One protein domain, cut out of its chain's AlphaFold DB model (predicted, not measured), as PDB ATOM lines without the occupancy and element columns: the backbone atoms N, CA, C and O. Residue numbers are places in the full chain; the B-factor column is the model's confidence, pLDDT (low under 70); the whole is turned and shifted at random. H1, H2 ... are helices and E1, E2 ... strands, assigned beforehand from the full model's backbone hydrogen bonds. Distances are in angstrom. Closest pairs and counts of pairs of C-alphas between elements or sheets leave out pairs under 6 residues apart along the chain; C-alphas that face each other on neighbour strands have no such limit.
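What this domain is: This is residues 5 to 109 of the 118 residues of an uncharacterized protein of Muribaculaceae bacterium Isolate-080 (Janvier) (UniProt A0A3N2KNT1). A strongly twisted sheet of three strands, in which the long hairpin of E1 and E2 bends sharply and short E3 joins E2 along part of its length, has helices towards one face. H1 crosses E1 slantwise, H2 leads away from the sheet, H4 packs on H1 and H2, and H3 lies farthest out. The 105 printed residues hold four named helices and three named strands, in the order H1 E1 E2 E3 H2 H3 H4; the sheet runs E1 - E2 - E3, all antiparallel, and the class is mixed, helices and strands. The whole is compact, with a radius of gyration of the C-alphas of 14.3 A and spans of 37 by 35 by 24 A.

Where its parts are: H1, residues 5 to 16, begins at C-alpha 5 (105.359, 105.902, 109.257) and is 16.6 A long. E1, residues 21 to 35, measures 27.1 A and bends by 105 degrees at residue 24. E2, residues 41 to 53, measures 27.6 A and bends by 85 degrees at residue 45. E3, residues 65 to 69, is 12.8 A long. H2, residues 70 to 80, begins at C-alpha 70 (94.706, 113.707, 105.537) and measures 15.4 A. H3, residues 84 to 91, is 10.4 A long. H4, residues 97 to 107, measures 15.3 A and ends at C-alpha 107 (89.251, 114.124, 112.200).

How they stand to each other: E1, E2 and E3 form a meander, each strand the antiparallel neighbour of the one before. In the hairpin of E1 and E2, N 22 and O 52 are within hydrogen-bond range at 2.8 A, as are N 34 and O 42 at 3.0 A. In the hairpin of E2 and E3, N 49 and O 68 are within range at 2.8 A. H1 on one face of the sheet makes two layers, with helix over strands; its height over the sheet is 9.3 A, and it runs slantwise to E1 at 49 degrees on the local plane. H2 is on the same face as H1, over none of the strands, at a height over the sheet of 7.9 A. H2 and H4 touch at a steep tilt of 61 degrees, opposite ways; their closest C-alphas, of Ala 72 and Ala 107, are 4.7 A apart. H1 touches H4 with residues 10 to 14 alone, the closest C-alphas being those of Leu 10 and Val 100, 6.8 A. H3 and H4 are close but not clearly touching, with the C-alphas of Phe 86 and Asp 99 closest at 7.3 A. Every O i to N i+4 pair is within hydrogen-bond range in H1, H2, H3 and H4.

The domain as a whole: The C-alphas farthest apart, of Arg 18 and Asp 38, are 41.7 A apart. The printed part has no cut. The link from E2 to E3, 11 residues, is long; the other links are tight. The mean pLDDT of the printed part is 90.0, and no printed residue is under 70.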
ATOM      1  N   ASP A   5     105.245 106.708 108.034       84.31
ATOM      2  CA  ASP A   5     105.359 105.902 109.257       84.31
ATOM      3  C   ASP A   5     104.176 106.077 110.217       84.31
ATOM      4  O   ASP A   5     103.681 105.106 110.784       84.31
ATOM      5  N   LEU A   6     103.699 107.316 110.420       85.06
ATOM      6  CA  LEU A   6     102.541 107.561 111.287       85.06
ATOM      7  C   LEU A   6     101.285 106.948 110.669       85.06
ATOM      8  O   LEU A   6     100.484 106.330 111.364       85.06
ATOM      9  N   THR A   7     101.152 107.070 109.354       84.88
ATOM     10  CA  THR A   7     100.085 106.427 108.595       84.88
ATOM     11  C   THR A   7     100.095 104.911 108.783       84.88
ATOM     12  O   THR A   7      99.063 104.327 109.114       84.88
ATOM     13  N   ALA A   8     101.246 104.271 108.579       86.44
ATOM     14  CA  ALA A   8     101.391 102.828 108.718       86.44
ATOM     15  C   ALA A   8     101.047 102.378 110.143       86.44
ATOM     16  O   ALA A   8     100.336 101.391 110.317       86.44
ATOM     17  N   HIS A   9     101.471 103.144 111.153       88.00
ATOM     18  CA  HIS A   9     101.145 102.881 112.555       88.00
ATOM     19  C   HIS A   9      99.639 102.973 112.841       88.00
ATOM     20  O   HIS A   9      99.080 102.088 113.488       88.00
ATOM     21  N   LEU A  10      98.956 103.998 112.316       88.25
ATOM     22  CA  LEU A  10      97.498 104.131 112.434       88.25
ATOM     23  C   LEU A  10      96.774 102.958 111.764       88.25
ATOM     24  O   LEU A  10      95.907 102.337 112.377       88.25
ATOM     25  N   LEU A  11      97.146 102.627 110.523       88.75
ATOM     26  CA  LEU A  11      96.563 101.504 109.786       88.75
ATOM     27  C   LEU A  11      96.770 100.182 110.525       88.75
ATOM     28  O   LEU A  11      95.841  99.384 110.606       88.75
ATOM     29  N   HIS A  12      97.965  99.976 111.080       87.81
ATOM     30  CA  HIS A  12      98.293  98.803 111.872       87.81
ATOM     31  C   HIS A  12      97.350  98.685 113.067       87.81
ATOM     32  O   HIS A  12      96.610  97.709 113.146       87.81
ATOM     33  N   ILE A  13      97.290  99.699 113.937       86.56
ATOM     34  CA  ILE A  13      96.424  99.682 115.123       86.56
ATOM     35  C   ILE A  13      94.965  99.398 114.748       86.56
ATOM     36  O   ILE A  13      94.322  98.555 115.367       86.56
ATOM     37  N   ILE A  14      94.443 100.045 113.706       86.88
ATOM     38  CA  ILE A  14      93.048  99.848 113.299       86.88
ATOM     39  C   ILE A  14      92.823  98.430 112.753       86.88
ATOM     40  O   ILE A  14      91.787  97.826 113.019       86.88
ATOM     41  N   ALA A  15      93.778  97.882 111.997       84.31
ATOM     42  CA  ALA A  15      93.671  96.545 111.420       84.31
ATOM     43  C   ALA A  15      93.713  95.424 112.473       84.31
ATOM     44  O   ALA A  15      93.119  94.368 112.243       84.31
ATOM     45  N   TRP A  16      94.373  95.650 113.613       81.62
ATOM     46  CA  TRP A  16      94.429  94.685 114.717       81.62
ATOM     47  C   TRP A  16      93.073  94.444 115.386       81.62
ATOM     48  O   TRP A  16      92.855  93.365 115.937       81.62
ATOM     49  N   HIS A  17      92.133  95.388 115.290       77.75
ATOM     50  CA  HIS A  17      90.831  95.273 115.941       77.75
ATOM     51  C   HIS A  17      89.703  95.024 114.944       77.75
ATOM     52  O   HIS A  17      89.584  95.641 113.881       77.75
ATOM     53  N   ARG A  18      88.794  94.120 115.317       73.00
ATOM     54  CA  ARG A  18      87.528  93.949 114.601       73.00
ATOM     55  C   ARG A  18      86.572  95.071 114.994       73.00
ATOM     56  O   ARG A  18      85.778  94.906 115.909       73.00
ATOM     57  N   THR A  19      86.622  96.184 114.270       83.88
ATOM     58  CA  THR A  19      85.601  97.238 114.387       83.88
ATOM     59  C   THR A  19      84.508  97.082 113.322       83.88
ATOM     60  O   THR A  19      84.596  96.242 112.417       83.88
ATOM     61  N   TRP A  20      83.461  97.908 113.413       87.50
ATOM     62  CA  TRP A  20      82.424  98.011 112.379       87.50
ATOM     63  C   TRP A  20      82.957  98.615 111.064       87.50
ATOM     64  O   TRP A  20      82.327  98.451 110.016       87.50
ATOM     65  N   LEU A  21      84.146  99.229 111.108       89.44
ATOM     66  CA  LEU A  21      84.916  99.731 109.975       89.44
ATOM     67  C   LEU A  21      86.186  98.896 109.737       89.44
ATOM     68  O   LEU A  21      86.798  98.336 110.644       89.44
ATOM     69  N   ALA A  22      86.618  98.831 108.484       88.88
ATOM     70  CA  ALA A  22      87.887  98.237 108.090       88.88
ATOM     71  C   ALA A  22      88.759  99.284 107.423       88.88
ATOM     72  O   ALA A  22      88.363  99.811 106.385       88.88
ATOM     73  N   ALA A  23      89.948  99.543 107.962       88.88
ATOM     74  CA  ALA A  23      90.943 100.318 107.234       88.88
ATOM     75  C   ALA A  23      91.289  99.589 105.922       88.88
ATOM     76  O   ALA A  23      91.649  98.411 105.940       88.88
ATOM     77  N   LYS A  24      91.116 100.271 104.785       87.19
ATOM     78  CA  LYS A  24      91.442  99.746 103.450       87.19
ATOM     79  C   LYS A  24      92.822 100.203 103.016       87.19
ATOM     80  O   LYS A  24      93.676  99.375 102.723       87.19
ATOM     81  N   ASP A  25      93.018 101.514 102.991       83.44
ATOM     82  CA  ASP A  25      94.263 102.151 102.588       83.44
ATOM     83  C   ASP A  25      94.333 103.596 103.077       83.44
ATOM     84  O   ASP A  25      93.343 104.201 103.500       83.44
ATOM     85  N   PHE A  26      95.545 104.128 102.991       83.31
ATOM     86  CA  PHE A  26      95.846 105.538 103.107       83.31
ATOM     87  C   PHE A  26      96.762 105.928 101.956       83.31
ATOM     88  O   PHE A  26      97.693 105.195 101.626       83.31
ATOM     89  N   GLY A  27      96.523 107.093 101.361       77.00
ATOM     90  CA  GLY A  27      97.404 107.636 100.327       77.00
ATOM     91  C   GLY A  27      96.814 107.669  98.925       77.00
ATOM     92  O   GLY A  27      97.404 108.292  98.042       77.00
ATOM     93  N   LEU A  28      95.617 107.111  98.721       82.62
ATOM     94  CA  LEU A  28      94.826 107.491  97.559       82.62
ATOM     95  C   LEU A  28      94.366 108.936  97.704       82.62
ATOM     96  O   LEU A  28      94.023 109.396  98.794       82.62
ATOM     97  N   TYR A  29      94.357 109.648  96.584       87.25
ATOM     98  CA  TYR A  29      93.887 111.018  96.563       87.25
ATOM     99  C   TYR A  29      92.369 111.062  96.406       87.25
ATOM    100  O   TYR A  29      91.822 110.509  95.452       87.25
ATOM    101  N   GLY A  30      91.711 111.764  97.320       85.81
ATOM    102  CA  GLY A  30      90.294 112.097  97.258       85.81
ATOM    103  C   GLY A  30      90.080 113.596  97.080       85.81
ATOM    104  O   GLY A  30      91.008 114.397  97.216       85.81
ATOM    105  N   MET A  31      88.839 113.967  96.774       89.00
ATOM    106  CA  MET A  31      88.397 115.356  96.862       89.00
ATOM    107  C   MET A  31      87.903 115.633  98.273       89.00
ATOM    108  O   MET A  31      87.051 114.903  98.776       89.00
ATOM    109  N   ALA A  32      88.434 116.679  98.894       87.88
ATOM    110  CA  ALA A  32      87.974 117.158 100.184       87.88
ATOM    111  C   ALA A  32      87.571 118.630 100.092       87.88
ATOM    112  O   ALA A  32      88.048 119.369  99.228       87.88
ATOM    113  N   SER A  33      86.687 119.042 100.996       87.12
ATOM    114  CA  SER A  33      86.263 120.426 101.163       87.12
ATOM    115  C   SER A  33      86.767 120.975 102.490       87.12
ATOM    116  O   SER A  33      86.762 120.265 103.495       87.12
ATOM    117  N   ARG A  34      87.131 122.255 102.520       85.62
ATOM    118  CA  ARG A  34      87.327 122.999 103.769       85.62
ATOM    119  C   ARG A  34      86.731 124.392 103.656       85.62
ATOM    120  O   ARG A  34      86.707 124.955 102.562       85.62
ATOM    121  N   LEU A  35      86.318 124.945 104.789       86.31
ATOM    122  CA  LEU A  35      85.987 126.359 104.897       86.31
ATOM    123  C   LEU A  35      87.291 127.167 104.921       86.31
ATOM    124  O   LEU A  35      88.182 126.883 105.723       86.31
ATOM    125  N   SER A  36      87.437 128.132 104.021       84.94
ATOM    126  CA  SER A  36      88.545 129.084 104.042       84.94
ATOM    127  C   SER A  36      88.266 130.264 104.963       84.94
ATOM    128  O   SER A  36      87.143 130.491 105.409       84.94
ATOM    129  N   SER A  37      89.319 131.026 105.259       85.88
ATOM    130  CA  SER A  37      89.281 132.170 106.176       85.88
ATOM    131  C   SER A  37      88.319 133.284 105.742       85.88
ATOM    132  O   SER A  37      87.888 134.073 106.571       85.88
ATOM    133  N   ASP A  38      87.995 133.350 104.452       91.44
ATOM    134  CA  ASP A  38      87.040 134.278 103.837       91.44
ATOM    135  C   ASP A  38      85.597 133.731 103.800       91.44
ATOM    136  O   ASP A  38      84.713 134.366 103.233       91.44
ATOM    137  N   GLY A  39      85.345 132.559 104.397       91.19
ATOM    138  CA  GLY A  39      84.023 131.934 104.468       91.19
ATOM    139  C   GLY A  39      83.627 131.116 103.235       91.19
ATOM    140  O   GLY A  39      82.509 130.605 103.185       91.19
ATOM    141  N   ASN A  40      84.518 130.954 102.255       92.06
ATOM    142  CA  ASN A  40      84.249 130.141 101.069       92.06
ATOM    143  C   ASN A  40      84.513 128.647 101.314       92.06
ATOM    144  O   ASN A  40      85.343 128.258 102.135       92.06
ATOM    145  N   ILE A  41      83.820 127.778 100.575       91.19
ATOM    146  CA  ILE A  41      84.139 126.345 100.549       91.19
ATOM    147  C   ILE A  41      85.141 126.104  99.427       91.19
ATOM    148  O   ILE A  41      84.831 126.291  98.252       91.19
ATOM    149  N   ILE A  42      86.336 125.643  99.786       91.81
ATOM    150  CA  ILE A  42      87.375 125.277  98.825       91.81
ATOM    151  C   ILE A  42      87.413 123.762  98.682       91.81
ATOM    152  O   ILE A  42      87.577 123.048  99.673       91.81
ATOM    153  N   LEU A  43      87.327 123.288  97.439       92.00
ATOM    154  CA  LEU A  43      87.586 121.899  97.069       92.00
ATOM    155  C   LEU A  43      89.052 121.730  96.683       92.00
ATOM    156  O   LEU A  43      89.582 122.487  95.872       92.00
ATOM    157  N   PHE A  44      89.716 120.727  97.242       89.88
ATOM    158  CA  PHE A  44      91.117 120.446  96.943       89.88
ATOM    159  C   PHE A  44      91.423 118.958  97.071       89.88
ATOM    160  O   PHE A  44      90.751 118.205  97.779       89.88
ATOM    161  N   LYS A  45      92.420 118.519  96.302       92.19
ATOM    162  CA  LYS A  45      92.832 117.121  96.236       92.19
ATOM    163  C   LYS A  45      93.827 116.854  97.362       92.19
ATOM    164  O   LYS A  45      94.839 117.544  97.452       92.19
ATOM    165  N   CYS A  46      93.563 115.858  98.198       91.50
ATOM    166  CA  CYS A  46      94.469 115.443  99.271       91.50
ATOM    167  C   CYS A  46      94.452 113.925  99.428       91.50
ATOM    168  O   CYS A  46      93.557 113.260  98.899       91.50
ATOM    169  N   ARG A  47      95.420 113.368 100.160       92.19
ATOM    170  CA  ARG A  47      95.348 111.956 100.542       92.19
ATOM    171  C   ARG A  47      94.164 111.751 101.485       92.19
ATOM    172  O   ARG A  47      93.763 112.666 102.209       92.19
ATOM    173  N   VAL A  48      93.576 110.564 101.454       92.75
ATOM    174  CA  VAL A  48      92.483 110.186 102.355       92.75
ATOM    175  C   VAL A  48      92.785 108.848 103.019       92.75
ATOM    176  O   VAL A  48      93.375 107.958 102.403       92.75
ATOM    177  N   LEU A  49      92.358 108.713 104.272       92.12
ATOM    178  CA  LEU A  49      92.234 107.437 104.962       92.12
ATOM    179  C   LEU A  49      90.873 106.842 104.628       92.12
ATOM    180  O   LEU A  49      89.854 107.477 104.899       92.12
ATOM    181  N   ARG A  50      90.841 105.644 104.043       91.62
ATOM    182  CA  ARG A  50      89.588 105.010 103.631       91.62
ATOM    183  C   ARG A  50      89.222 103.853 104.539       91.62
ATOM    184  O   ARG A  50      90.015 102.937 104.767       91.62
ATOM    185  N   PHE A  51      87.973 103.870 104.973       91.62
ATOM    186  CA  PHE A  51      87.337 102.818 105.739       91.62
ATOM    187  C   PHE A  51      86.219 102.171 104.930       91.62
ATOM    188  O   PHE A  51      85.425 102.870 104.309       91.62
ATOM    189  N   GLU A  52      86.117 100.847 104.966       92.12
ATOM    190  CA  GLU A  52      84.944 100.121 104.478       92.12
ATOM    191  C   GLU A  52      84.061  99.696 105.647       92.12
ATOM    192  O   GLU A  52      84.533  99.107 106.620       92.12
ATOM    193  N   VAL A  53      82.763  99.945 105.525       91.50
ATOM    194  CA  VAL A  53      81.770  99.536 106.519       91.50
ATOM    195  C   VAL A  53      81.543  98.027 106.441       91.50
ATOM    196  O   VAL A  53      80.942  97.514 105.493       91.50
ATOM    197  N   ARG A  54      81.997  97.302 107.467       90.12
ATOM    198  CA  ARG A  54      81.783  95.854 107.619       90.12
ATOM    199  C   ARG A  54      80.426  95.539 108.235       90.12
ATOM    200  O   ARG A  54      79.765  94.590 107.808       90.12
ATOM    201  N   VAL A  55      80.021  96.341 109.219       89.00
ATOM    202  CA  VAL A  55      78.757  96.203 109.950       89.00
ATOM    203  C   VAL A  55      77.995  97.529 109.845       89.00
ATOM    204  O   VAL A  55      78.546  98.550 110.249       89.00
ATOM    205  N   PRO A  56      76.766  97.552 109.292       87.25
ATOM    206  CA  PRO A  56      75.954  98.766 109.229       87.25
ATOM    207  C   PRO A  56      75.749  99.386 110.610       87.25
ATOM    208  O   PRO A  56      75.410  98.679 111.559       87.25
ATOM    209  N   ARG A  57      75.927 100.703 110.719       86.00
ATOM    210  CA  ARG A  57      75.775 101.447 111.977       86.00
ATOM    211  C   ARG A  57      75.481 102.914 111.685       86.00
ATOM    212  O   ARG A  57      76.033 103.447 110.736       86.00
ATOM    213  N   SER A  58      74.617 103.556 112.470       78.38
ATOM    214  CA  SER A  58      74.404 105.019 112.459       78.38
ATOM    215  C   SER A  58      74.263 105.658 111.063       78.38
ATOM    216  O   SER A  58      74.890 106.668 110.768       78.38
ATOM    217  N   GLY A  59      73.464 105.055 110.176       82.69
ATOM    218  CA  GLY A  59      73.238 105.564 108.812       82.69
ATOM    219  C   GLY A  59      74.259 105.105 107.760       82.69
ATOM    220  O   GLY A  59      74.021 105.287 106.566       82.69
ATOM    221  N   PHE A  60      75.338 104.434 108.168       89.81
ATOM    222  CA  PHE A  60      76.311 103.827 107.265       89.81
ATOM    223  C   PHE A  60      75.848 102.460 106.762       89.81
ATOM    224  O   PHE A  60      75.471 101.576 107.539       89.81
ATOM    225  N   ARG A  61      75.906 102.268 105.443       90.75
ATOM    226  CA  ARG A  61      75.516 101.016 104.780       90.75
ATOM    227  C   ARG A  61      76.710 100.075 104.664       90.75
ATOM    228  O   ARG A  61      77.839 100.519 104.496       90.75
ATOM    229  N   LYS A  62      76.467  98.761 104.695       92.12
ATOM    230  CA  LYS A  62      77.517  97.755 104.454       92.12
ATOM    231  C   LYS A  62      78.206  98.020 103.111       92.12
ATOM    232  O   LYS A  62      77.528  98.352 102.143       92.12
ATOM    233  N   LEU A  63      79.524  97.829 103.058       90.62
ATOM    234  CA  LEU A  63      80.393  98.084 101.899       90.62
ATOM    235  C   LEU A  63      80.509  99.561 101.481       90.62
ATOM    236  O   LEU A  63      81.200  99.863 100.511       90.62
ATOM    237  N   GLN A  64      79.878 100.494 102.200       93.25
ATOM    238  CA  GLN A  64      80.104 101.919 101.981       93.25
ATOM    239  C   GLN A  64      81.553 102.273 102.336       93.25
ATOM    240  O   GLN A  64      82.080 101.806 103.348       93.25
ATOM    241  N   ILE A  65      82.171 103.120 101.511       91.31
ATOM    242  CA  ILE A  65      83.478 103.706 101.802       91.31
ATOM    243  C   ILE A  65      83.281 105.040 102.512       91.31
ATOM    244  O   ILE A  65      82.575 105.918 102.015       91.31
ATOM    245  N   VAL A  66      83.927 105.183 103.662       91.62
ATOM    246  CA  VAL A  66      84.012 106.428 104.422       91.62
ATOM    247  C   VAL A  66      85.454 106.907 104.351       91.62
ATOM    248  O   VAL A  66      86.377 106.131 104.589       91.62
ATOM    249  N   SER A  67      85.651 108.169 103.992       91.81
ATOM    250  CA  SER A  67      86.982 108.738 103.784       91.81
ATOM    251  C   SER A  67      87.224 109.859 104.781       91.81
ATOM    252  O   SER A  67      86.412 110.775 104.873       91.81
ATOM    253  N   VAL A  68      88.354 109.809 105.482       92.81
ATOM    254  CA  VAL A  68      88.822 110.885 106.358       92.81
ATOM    255  C   VAL A  68      89.992 111.591 105.668       92.81
ATOM    256  O   VAL A  68      90.998 110.941 105.366       92.81
ATOM    257  N   PRO A  69      89.887 112.895 105.368       92.62
ATOM    258  CA  PRO A  69      90.962 113.636 104.724       92.62
ATOM    259  C   PRO A  69      92.235 113.697 105.566       92.62
ATOM    260  O   PRO A  69      92.190 113.928 106.772       92.62
ATOM    261  N   GLU A  70      93.387 113.585 104.911       92.62
ATOM    262  CA  GLU A  70      94.706 113.707 105.537       92.62
ATOM    263  C   GLU A  70      94.845 114.974 106.388       92.62
ATOM    264  O   GLU A  70      95.280 114.904 107.535       92.62
ATOM    265  N   PHE A  71      94.432 116.129 105.858       90.44
ATOM    266  CA  PHE A  71      94.553 117.394 106.584       90.44
ATOM    267  C   PHE A  71      93.723 117.403 107.879       90.44
ATOM    268  O   PHE A  71      94.100 118.065 108.842       90.44
ATOM    269  N   ALA A  72      92.601 116.676 107.916       93.00
ATOM    270  CA  ALA A  72      91.759 116.575 109.102       93.00
ATOM    271  C   ALA A  72      92.446 115.726 110.180       93.00
ATOM    272  O   ALA A  72      92.430 116.091 111.354       93.00
ATOM    273  N   ILE A  73      93.137 114.654 109.774       93.88
ATOM    274  CA  ILE A  73      93.986 113.850 110.666       93.88
ATOM    275  C   ILE A  73      95.137 114.701 111.208       93.88
ATOM    276  O   ILE A  73      95.397 114.689 112.409       93.88
ATOM    277  N   GLU A  74      95.799 115.486 110.356       92.75
ATOM    278  CA  GLU A  74      96.854 116.408 110.790       92.75
ATOM    279  C   GLU A  74      96.332 117.403 111.826       92.75
ATOM    280  O   GLU A  74      96.879 117.483 112.925       92.75
ATOM    281  N   ASN A  75      95.217 118.076 111.534       92.69
ATOM    282  CA  ASN A  75      94.581 119.005 112.462       92.69
ATOM    283  C   ASN A  75      94.216 118.335 113.795       92.69
ATOM    284  O   ASN A  75      94.463 118.914 114.856       92.69
ATOM    285  N   ALA A  76      93.683 117.110 113.762       95.12
ATOM    286  CA  ALA A  76      93.375 116.339 114.963       95.12
ATOM    287  C   ALA A  76      94.638 116.058 115.793       95.12
ATOM    288  O   ALA A  76      94.666 116.336 116.993       95.12
ATOM    289  N   THR A  77      95.719 115.591 115.162       94.81
ATOM    290  CA  THR A  77      96.992 115.340 115.860       94.81
ATOM    291  C   THR A  77      97.608 116.617 116.431       94.81
ATOM    292  O   THR A  77      98.117 116.599 117.554       94.81
ATOM    293  N   THR A  78      97.526 117.744 115.715       94.25
ATOM    294  CA  THR A  78      97.978 119.053 116.204       94.25
ATOM    295  C   THR A  78      97.166 119.492 117.418       94.25
ATOM    296  O   THR A  78      97.755 119.884 118.424       94.25
ATOM    297  N   ARG A  79      95.835 119.362 117.368       94.62
ATOM    298  CA  ARG A  79      94.941 119.688 118.487       94.62
ATOM    299  C   ARG A  79      95.243 118.841 119.725       94.62
ATOM    300  O   ARG A  79      95.325 119.371 120.827       94.62
ATOM    301  N   LEU A  80      95.452 117.538 119.553       95.75
ATOM    302  CA  LEU A  80      95.764 116.624 120.656       95.75
ATOM    303  C   LEU A  80      97.177 116.822 121.221       95.75
ATOM    304  O   LEU A  80      97.425 116.535 122.391       95.75
ATOM    305  N   SER A  81      98.098 117.380 120.432       95.25
ATOM    306  CA  SER A  81      99.478 117.655 120.859       95.25
ATOM    307  C   SER A  81      99.602 118.741 121.934       95.25
ATOM    308  O   SER A  81     100.686 118.902 122.498       95.25
ATOM    309  N   SER A  82      98.517 119.446 122.280       94.12
ATOM    310  CA  SER A  82      98.455 120.264 123.500       94.12
ATOM    311  C   SER A  82      98.625 119.424 124.774       94.12
ATOM    312  O   SER A  82      99.106 119.932 125.785       94.12
ATOM    313  N   ASN A  83      98.286 118.131 124.735       95.56
ATOM    314  CA  ASN A  83      98.598 117.184 125.798       95.56
ATOM    315  C   ASN A  83     100.026 116.636 125.616       95.56
ATOM    316  O   ASN A  83     100.319 115.924 124.655       95.56
ATOM    317  N   ALA A  84     100.915 116.920 126.572       94.88
ATOM    318  CA  ALA A  84     102.318 116.499 126.506       94.88
ATOM    319  C   ALA A  84     102.503 114.967 126.468       94.88
ATOM    320  O   ALA A  84     103.434 114.466 125.836       94.88
ATOM    321  N   GLY A  85     101.612 114.214 127.120       96.12
ATOM    322  CA  GLY A  85     101.620 112.751 127.109       96.12
ATOM    323  C   GLY A  85     101.295 112.189 125.727       96.12
ATOM    324  O   GLY A  85     102.052 111.357 125.221       96.12
ATOM    325  N   PHE A  86     100.228 112.693 125.102       96.12
ATOM    326  CA  PHE A  86      99.872 112.362 123.721       96.12
ATOM    327  C   PHE A  86     100.999 112.746 122.761       96.12
ATOM    328  O   PHE A  86     101.466 111.902 122.002       96.12
ATOM    329  N   LYS A  87     101.500 113.986 122.846       95.31
ATOM    330  CA  LYS A  87     102.589 114.477 121.992       95.31
ATOM    331  C   LYS A  87     103.803 113.548 122.040       95.31
ATOM    332  O   LYS A  87     104.301 113.129 120.999       95.31
ATOM    333  N   ARG A  88     104.225 113.143 123.243       95.12
ATOM    334  CA  ARG A  88     105.333 112.198 123.428       95.12
ATOM    335  C   ARG A  88     105.051 110.836 122.789       95.12
ATOM    336  O   ARG A  88     105.963 110.243 122.215       95.12
ATOM    337  N   ARG A  89     103.827 110.310 122.908       95.12
ATOM    338  CA  ARG A  89     103.444 109.032 122.280       95.12
ATOM    339  C   ARG A  89     103.409 109.130 120.759       95.12
ATOM    340  O   ARG A  89     103.900 108.223 120.091       95.12
ATOM    341  N   LEU A  90     102.905 110.240 120.226       93.38
ATOM    342  CA  LEU A  90     102.893 110.540 118.799       93.38
ATOM    343  C   LEU A  90     104.318 110.598 118.236       93.38
ATOM    344  O   LEU A  90     104.630 109.885 117.283       93.38
ATOM    345  N   GLU A  91     105.202 111.382 118.855       91.25
ATOM    346  CA  GLU A  91     106.614 111.513 118.467       91.25
ATOM    347  C   GLU A  91     107.342 110.165 118.488       91.25
ATOM    348  O   GLU A  91     108.059 109.841 117.545       91.25
ATOM    349  N   LYS A  92     107.096 109.347 119.519       91.94
ATOM    350  CA  LYS A  92     107.700 108.016 119.675       91.94
ATOM    351  C   LYS A  92     107.003 106.895 118.895       91.94
ATOM    352  O   LYS A  92     107.462 105.763 118.980       91.94
ATOM    353  N   ARG A  93     105.913 107.179 118.168       89.88
ATOM    354  CA  ARG A  93     105.105 106.178 117.437       89.88
ATOM    355  C   ARG A  93     104.593 105.037 118.327       89.88
ATOM    356  O   ARG A  93     104.574 103.879 117.940       89.88
ATOM    357  N   ILE A  94     104.143 105.385 119.528       91.56
ATOM    358  CA  ILE A  94     103.573 104.451 120.513       91.56
ATOM    359  C   ILE A  94     102.147 104.864 120.889       91.56
ATOM    360  O   ILE A  94     101.787 104.912 122.066       91.56
ATOM    361  N   LEU A  95     101.355 105.240 119.882       92.25
ATOM    362  CA  LEU A  95      99.949 105.601 120.070       92.25
ATOM    363  C   LEU A  95      99.167 104.431 120.675       92.25
ATOM    364  O   LEU A  95      99.353 103.286 120.261       92.25
ATOM    365  N   THR A  96      98.299 104.735 121.635       91.75
ATOM    366  CA  THR A  96      97.357 103.773 122.219       91.75
ATOM    367  C   THR A  96      96.091 103.657 121.368       91.75
ATOM    368  O   THR A  96      95.859 104.450 120.454       91.75
ATOM    369  N   PHE A  97      95.229 102.691 121.683       90.81
ATOM    370  CA  PHE A  97      93.911 102.575 121.046       90.81
ATOM    371  C   PHE A  97      93.034 103.800 121.308       90.81
ATOM    372  O   PHE A  97      92.383 104.295 120.392       90.81
ATOM    373  N   GLU A  98      93.084 104.340 122.527       91.56
ATOM    374  CA  GLU A  98      92.414 105.590 122.897       91.56
ATOM    375  C   GLU A  98      92.905 106.764 122.048       91.56
ATOM    376  O   GLU A  98      92.089 107.523 121.530       91.56
ATOM    377  N   ASP A  99      94.220 106.878 121.834       93.81
ATOM    378  CA  ASP A  99      94.783 107.926 120.981       93.81
ATOM    379  C   ASP A  99      94.244 107.819 119.546       93.81
ATOM    380  O   ASP A  99      93.878 108.827 118.942       93.81
ATOM    381  N   VAL A 100      94.180 106.604 118.988       92.88
ATOM    382  CA  VAL A 100      93.678 106.379 117.623       92.88
ATOM    383  C   VAL A 100      92.176 106.638 117.520       92.88
ATOM    384  O   VAL A 100      91.749 107.287 116.563       92.88
ATOM    385  N   ASN A 101      91.381 106.194 118.498       92.44
ATOM    386  CA  ASN A 101      89.955 106.519 118.581       92.44
ATOM    387  C   ASN A 101      89.752 108.039 118.559       92.44
ATOM    388  O   ASN A 101      88.966 108.540 117.761       92.44
ATOM    389  N   GLU A 102      90.502 108.766 119.386       94.44
ATOM    390  CA  GLU A 102      90.364 110.211 119.533       94.44
ATOM    391  C   GLU A 102      90.810 110.979 118.278       94.44
ATOM    392  O   GLU A 102      90.131 111.915 117.852       94.44
ATOM    393  N   ILE A 103      91.905 110.557 117.631       94.81
ATOM    394  CA  ILE A 103      92.347 111.130 116.350       94.81
ATOM    395  C   ILE A 103      91.240 110.997 115.300       94.81
ATOM    396  O   ILE A 103      90.905 111.982 114.643       94.81
ATOM    397  N   ILE A 104      90.679 109.796 115.123       94.12
ATOM    398  CA  ILE A 104      89.670 109.539 114.085       94.12
ATOM    399  C   ILE A 104      88.343 110.221 114.416       94.12
ATOM    400  O   ILE A 104      87.717 110.781 113.515       94.12
ATOM    401  N   ARG A 105      87.954 110.255 115.692       94.19
ATOM    402  CA  ARG A 105      86.773 110.980 116.163       94.19
ATOM    403  C   ARG A 105      86.866 112.465 115.810       94.19
ATOM    404  O   ARG A 105      85.998 112.977 115.113       94.19
ATOM    405  N   ILE A 106      87.962 113.132 116.180       94.69
ATOM    406  CA  ILE A 106      88.165 114.557 115.870       94.69
ATOM    407  C   ILE A 106      88.283 114.789 114.358       94.69
ATOM    408  O   ILE A 106      87.695 115.731 113.839       94.69
ATOM    409  N   ALA A 107      89.033 113.951 113.639       93.56
ATOM    410  CA  ALA A 107      89.251 114.124 112.200       93.56
ATOM    411  C   ALA A 107      87.992 113.876 111.351       93.56
ATOM    412  O   ALA A 107      87.961 114.252 110.181       93.56
ATOM    413  N   SER A 108      86.981 113.218 111.917       91.75
ATOM    414  CA  SER A 108      85.697 112.941 111.270       91.75
ATOM    415  C   SER A 108      84.559 113.825 111.779       91.75
ATOM    416  O   SER A 108      83.406 113.512 111.503       91.75
ATOM    417  N   ASP A 109      84.866 114.896 112.521       90.38
ATOM    418  CA  ASP A 109      83.871 115.778 113.140       90.38
ATOM    419  C   ASP A 109      82.844 115.000 113.990       90.38
ATOM    420  O   ASP A 109      81.637 115.201 113.874       90.38
TER     421      ASP A 109